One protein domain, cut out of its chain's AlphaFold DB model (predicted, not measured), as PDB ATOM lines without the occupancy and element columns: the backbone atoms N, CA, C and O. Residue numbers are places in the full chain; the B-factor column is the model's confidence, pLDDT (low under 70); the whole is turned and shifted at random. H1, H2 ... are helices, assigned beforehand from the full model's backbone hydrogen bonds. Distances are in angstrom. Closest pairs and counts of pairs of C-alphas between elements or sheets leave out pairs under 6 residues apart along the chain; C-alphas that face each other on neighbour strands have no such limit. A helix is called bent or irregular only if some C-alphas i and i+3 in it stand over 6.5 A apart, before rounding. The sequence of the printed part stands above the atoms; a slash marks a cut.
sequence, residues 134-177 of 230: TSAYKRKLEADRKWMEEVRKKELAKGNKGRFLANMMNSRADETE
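Overview. This is residues 134 to 177 of the 230 residues of the protein "DUF2040 domain-containing protein" of Blastocystis hominis (UniProt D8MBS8). Two helices meet near their ends as an open V, with the long H1 as one arm, the shorter H2 as the other, and no further part filling the space between them. Both arms lie nearly in one plane, and the outline is flat, with C-alpha spans of 42 by 30 by 6 A. The printed part has 44 residues, with two named helices in the order H1, H2 and no named strand; its class is all helix. The whole is extended, with a radius of gyration of the C-alphas of 15.2 A.

Along the chain. H1, the longest helix, holds residues 135 to 157 and measures 33.0 A from first to last C-alpha. It begins at C-alpha 135, at (116.636, 183.211, 126.082), and ends at C-alpha 157, at (123.903, 209.778, 144.184). H2 holds residues 160 to 174 and measures 21.5 A, ending at C-alpha 174, at (147.489, 198.113, 142.781). Neither helix is bent.

Arrangement. H1 and H2 touch only at the corner by their link, and only just, with 3 pairs of C-alphas within 8 A. H1 touches with residues 155 to 156 alone, and H2 with residues 162 to 163 alone. Their closest C-alphas, those of Leu 156 and Arg 163, are 7.3 A apart. The helices run opposite ways at a steep tilt of 67 degrees, only just short of about perpendicular. Their centres are 22.3 A apart. In H1 every O i to N i+4 pair is within hydrogen-bond range; in H2, 10 of 11 are.

Size, cuts and confidence. The two C-alphas farthest apart, those of Ser 135 and Thr 176, are 42.2 A apart. The printed part has no cut, and the link from H1 to H2 is tight, with 2 residues. Residues 134 to 154, 156 to 162 and 164 to 177 stand free. The mean pLDDT of the printed part is 78.2; residues 159 to 165 and 172 to 177 are under 70.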
ATOM      1  N   THR A 134     120.756 180.536 126.453       95.00
ATOM      2  CA  THR A 134     119.287 180.418 126.370       95.00
ATOM      3  C   THR A 134     118.596 181.774 126.561       95.00
ATOM      4  O   THR A 134     119.110 182.662 127.245       95.00
ATOM      5  N   SER A 135     117.403 181.954 125.982       92.50
ATOM      6  CA  SER A 135     116.636 183.211 126.082       92.50
ATOM      7  C   SER A 135     116.352 183.624 127.533       92.50
ATOM      8  O   SER A 135     116.428 184.805 127.867       92.50
ATOM      9  N   ALA A 136     116.094 182.654 128.413       93.31
ATOM     10  CA  ALA A 136     115.911 182.884 129.844       93.31
ATOM     11  C   ALA A 136     117.181 183.438 130.511       93.31
ATOM     12  O   ALA A 136     117.103 184.374 131.308       93.31
ATOM     13  N   TYR A 137     118.357 182.913 130.153       91.44
ATOM     14  CA  TYR A 137     119.620 183.367 130.730       91.44
ATOM     15  C   TYR A 137     120.050 184.740 130.185       91.44
ATOM     16  O   TYR A 137     120.522 185.565 130.963       91.44
ATOM     17  N   LYS A 138     119.761 185.063 128.911       94.44
ATOM     18  CA  LYS A 138     119.913 186.441 128.381       94.44
ATOM     19  C   LYS A 138     119.118 187.453 129.212       94.44
ATOM     20  O   LYS A 138     119.668 188.462 129.643       94.44
ATOM     21  N   ARG A 139     117.853 187.138 129.517       94.31
ATOM     22  CA  ARG A 139     116.989 187.988 130.359       94.31
ATOM     23  C   ARG A 139     117.538 188.156 131.776       94.31
ATOM     24  O   ARG A 139     117.438 189.248 132.326       94.31
ATOM     25  N   LYS A 140     118.124 187.101 132.354       93.50
ATOM     26  CA  LYS A 140     118.790 187.179 133.662       93.50
ATOM     27  C   LYS A 140     119.996 188.123 133.616       93.50
ATOM     28  O   LYS A 140     120.067 189.030 134.433       93.50
ATOM     29  N   LEU A 141     120.885 187.966 132.633       91.25
ATOM     30  CA  LEU A 141     122.062 188.829 132.478       91.25
ATOM     31  C   LEU A 141     121.680 190.302 132.286       91.25
ATOM     32  O   LEU A 141     122.317 191.187 132.852       91.25
ATOM     33  N   GLU A 142     120.620 190.580 131.527       93.50
ATOM     34  CA  GLU A 142     120.095 191.939 131.368       93.50
ATOM     35  C   GLU A 142     119.519 192.510 132.670       93.50
ATOM     36  O   GLU A 142     119.713 193.695 132.953       93.50
ATOM     37  N   ALA A 143     118.814 191.696 133.461       93.75
ATOM     38  CA  ALA A 143     118.294 192.103 134.765       93.75
ATOM     39  C   ALA A 143     119.432 192.400 135.752       93.75
ATOM     40  O   ALA A 143     119.427 193.457 136.384       93.75
ATOM     41  N   ASP A 144     120.437 191.523 135.809       88.75
ATOM     42  CA  ASP A 144     121.625 191.686 136.650       88.75
ATOM     43  C   ASP A 144     122.404 192.953 136.251       88.75
ATOM     44  O   ASP A 144     122.788 193.749 137.112       88.75
ATOM     45  N   ARG A 145     122.564 193.214 134.943       91.62
ATOM     46  CA  ARG A 145     123.212 194.436 134.438       91.62
ATOM     47  C   ARG A 145     122.447 195.699 134.837       91.62
ATOM     48  O   ARG A 145     123.056 196.647 135.329       91.62
ATOM     49  N   LYS A 146     121.120 195.709 134.674       94.31
ATOM     50  CA  LYS A 146     120.266 196.841 135.081       94.31
ATOM     51  C   LYS A 146     120.346 197.098 136.584       94.31
ATOM     52  O   LYS A 146     120.433 198.251 136.996       94.31
ATOM     53  N   TRP A 147     120.355 196.040 137.392       92.19
ATOM     54  CA  TRP A 147     120.495 196.154 138.840       92.19
ATOM     55  C   TRP A 147     121.860 196.736 139.233       92.19
ATOM     56  O   TRP A 147     121.913 197.682 140.016       92.19
ATOM     57  N   MET A 148     122.954 196.256 138.631       82.12
ATOM     58  CA  MET A 148     124.310 196.786 138.845       82.12
ATOM     59  C   MET A 148     124.421 198.271 138.468       82.12
ATOM     60  O   MET A 148     124.994 199.065 139.214       82.12
ATOM     61  N   GLU A 149     123.851 198.669 137.328       87.44
ATOM     62  CA  GLU A 149     123.800 200.070 136.893       87.44
ATOM     63  C   GLU A 149     122.987 200.937 137.869       87.44
ATOM     64  O   GLU A 149     123.391 202.060 138.187       87.44
ATOM     65  N   GLU A 150     121.874 200.421 138.396       88.25
ATOM     66  CA  GLU A 150     121.044 201.123 139.377       88.25
ATOM     67  C   GLU A 150     121.747 201.270 140.732       88.25
ATOM     68  O   GLU A 150     121.720 202.356 141.319       88.25
ATOM     69  N   VAL A 151     122.418 200.218 141.212       83.81
ATOM     70  CA  VAL A 151     123.254 200.264 142.421       83.81
ATOM     71  C   VAL A 151     124.366 201.290 142.237       83.81
ATOM     72  O   VAL A 151     124.471 202.211 143.046       83.81
ATOM     73  N   ARG A 152     125.107 201.233 141.124       82.12
ATOM     74  CA  ARG A 152     126.166 202.203 140.804       82.12
ATOM     75  C   ARG A 152     125.627 203.635 140.753       82.12
ATOM     76  O   ARG A 152     126.259 204.550 141.278       82.12
ATOM     77  N   LYS A 153     124.448 203.858 140.164       84.69
ATOM     78  CA  LYS A 153     123.802 205.182 140.105       84.69
ATOM     79  C   LYS A 153     123.364 205.671 141.490       84.69
ATOM     80  O   LYS A 153     123.561 206.846 141.801       84.69
ATOM     81  N   LYS A 154     122.815 204.789 142.331       83.75
ATOM     82  CA  LYS A 154     122.470 205.091 143.731       83.75
ATOM     83  C   LYS A 154     123.713 205.395 144.564       83.75
ATOM     84  O   LYS A 154     123.665 206.304 145.386       83.75
ATOM     85  N   GLU A 155     124.820 204.694 144.340       75.81
ATOM     86  CA  GLU A 155     126.101 204.977 144.996       75.81
ATOM     87  C   GLU A 155     126.690 206.322 144.568       75.81
ATOM     88  O   GLU A 155     127.108 207.095 145.429       75.81
ATOM     89  N   LEU A 156     126.651 206.660 143.271       74.75
ATOM     90  CA  LEU A 156     127.013 208.005 142.802       74.75
ATOM     91  C   LEU A 156     126.148 209.085 143.463       74.75
ATOM     92  O   LEU A 156     126.664 210.127 143.859       74.75
ATOM     93  N   ALA A 157     124.841 208.838 143.581       77.12
ATOM     94  CA  ALA A 157     123.903 209.778 144.184       77.12
ATOM     95  C   ALA A 157     124.083 209.913 145.708       77.12
ATOM     96  O   ALA A 157     123.840 210.986 146.254       77.12
ATOM     97  N   LYS A 158     124.550 208.862 146.401       72.62
ATOM     98  CA  LYS A 158     124.808 208.862 147.855       72.62
ATOM     99  C   LYS A 158     126.058 209.651 148.285       72.62
ATOM    100  O   LYS A 158     126.327 209.753 149.480       72.62
ATOM    101  N   GLY A 159     126.762 210.297 147.356       60.66
ATOM    102  CA  GLY A 159     127.715 211.365 147.659       60.66
ATOM    103  C   GLY A 159     129.178 210.932 147.823       60.66
ATOM    104  O   GLY A 159     129.520 209.794 148.145       60.66
ATOM    105  N   ASN A 160     130.064 211.908 147.606       64.38
ATOM    106  CA  ASN A 160     131.502 211.751 147.357       64.38
ATOM    107  C   ASN A 160     132.317 211.021 148.444       64.38
ATOM    108  O   ASN A 160     133.403 210.533 148.140       64.38
ATOM    109  N   LYS A 161     131.833 210.911 149.691       64.38
ATOM    110  CA  LYS A 161     132.586 210.260 150.784       64.38
ATOM    111  C   LYS A 161     132.735 208.747 150.594       64.38
ATOM    112  O   LYS A 161     133.821 208.225 150.821       64.38
ATOM    113  N   GLY A 162     131.682 208.062 150.135       67.88
ATOM    114  CA  GLY A 162     131.753 206.627 149.825       67.88
ATOM    115  C   GLY A 162     132.632 206.350 148.602       67.88
ATOM    116  O   GLY A 162     133.456 205.441 148.615       67.88
ATOM    117  N   ARG A 163     132.534 207.217 147.584       68.50
ATOM    118  CA  ARG A 163     133.353 207.166 146.364       68.50
ATOM    119  C   ARG A 163     134.850 207.344 146.651       68.50
ATOM    120  O   ARG A 163     135.661 206.619 146.090       68.50
ATOM    121  N   PHE A 164     135.209 208.289 147.524       69.31
ATOM    122  CA  PHE A 164     136.596 208.540 147.922       69.31
ATOM    123  C   PHE A 164     137.207 207.342 148.660       69.31
ATOM    124  O   PHE A 164     138.324 206.947 148.338       69.31
ATOM    125  N   LEU A 165     136.467 206.718 149.590       69.62
ATOM    126  CA  LEU A 165     136.938 205.509 150.275       69.62
ATOM    127  C   LEU A 165     137.125 204.331 149.309       69.62
ATOM    128  O   LEU A 165     138.137 203.645 149.398       69.62
ATOM    129  N   ALA A 166     136.193 204.112 148.379       72.19
ATOM    130  CA  ALA A 166     136.304 203.034 147.395       72.19
ATOM    131  C   ALA A 166     137.525 203.215 146.474       72.19
ATOM    132  O   ALA A 166     138.295 202.279 146.278       72.19
ATOM    133  N   ASN A 167     137.758 204.435 145.973       75.75
ATOM    134  CA  ASN A 167     138.940 204.733 145.159       75.75
ATOM    135  C   ASN A 167     140.243 204.597 145.965       75.75
ATOM    136  O   ASN A 167     141.202 204.027 145.467       75.75
ATOM    137  N   MET A 168     140.276 205.060 147.219       74.56
ATOM    138  CA  MET A 168     141.452 204.945 148.094       74.56
ATOM    139  C   MET A 168     141.790 203.490 148.458       74.56
ATOM    140  O   MET A 168     142.961 203.167 148.638       74.56
ATOM    141  N   MET A 169     140.783 202.621 148.581       75.00
ATOM    142  CA  MET A 169     140.975 201.188 148.836       75.00
ATOM    143  C   MET A 169     141.492 200.455 147.596       75.00
ATOM    144  O   MET A 169     142.395 199.635 147.721       75.00
ATOM    145  N   ASN A 170     140.984 200.792 146.407       76.50
ATOM    146  CA  ASN A 170     141.429 200.170 145.159       76.50
ATOM    147  C   ASN A 170     142.837 200.627 144.755       76.50
ATOM    148  O   ASN A 170     143.674 199.791 144.442       76.50
ATOM    149  N   SER A 171     143.155 201.922 144.858       70.31
ATOM    150  CA  SER A 171     144.500 202.425 144.533       70.31
ATOM    151  C   SER A 171     145.599 201.875 145.448       70.31
ATOM    152  O   SER A 171     146.752 201.821 145.051       70.31
ATOM    153  N   ARG A 172     145.265 201.436 146.669       64.25
ATOM    154  CA  ARG A 172     146.223 200.777 147.572       64.25
ATOM    155  C   ARG A 172     146.443 199.297 147.282       64.25
ATOM    156  O   ARG A 172     147.408 198.748 147.797       64.25
ATOM    157  N   ALA A 173     145.551 198.664 146.523       60.78
ATOM    158  CA  ALA A 173     145.707 197.276 146.108       60.78
ATOM    159  C   ALA A 173     146.657 197.153 144.901       60.78
ATOM    160  O   ALA A 173     147.449 196.217 144.862       60.78
ATOM    161  N   ASP A 174     146.637 198.125 143.981       56.47
ATOM    162  CA  ASP A 174     147.489 198.113 142.781       56.47
ATOM    163  C   ASP A 174     148.976 198.391 143.098       56.47
ATOM    164  O   ASP A 174     149.858 197.793 142.487       56.47
ATOM    165  N   GLU A 175     149.299 199.210 144.110       55.22
ATOM    166  CA  GLU A 175     150.705 199.527 144.451       55.22
ATOM    167  C   GLU A 175     151.487 198.359 145.085       55.22
ATOM    168  O   GLU A 175     152.717 198.383 145.135       55.22
ATOM    169  N   THR A 176     150.806 197.307 145.552       50.12
ATOM    170  CA  THR A 176     151.477 196.092 146.045       50.12
ATOM    171  C   THR A 176     151.811 195.080 144.948       50.12
ATOM    172  O   THR A 176     152.589 194.167 145.218       50.12
ATOM    173  N   GLU A 177     151.280 195.230 143.728       52.88
ATOM    174  CA  GLU A 177     151.559 194.302 142.617       52.88
ATOM    175  C   GLU A 177     152.741 194.752 141.729       52.88
ATOM    176  O   GLU A 177     153.327 193.925 141.039       52.88
TER     177      GLU A 177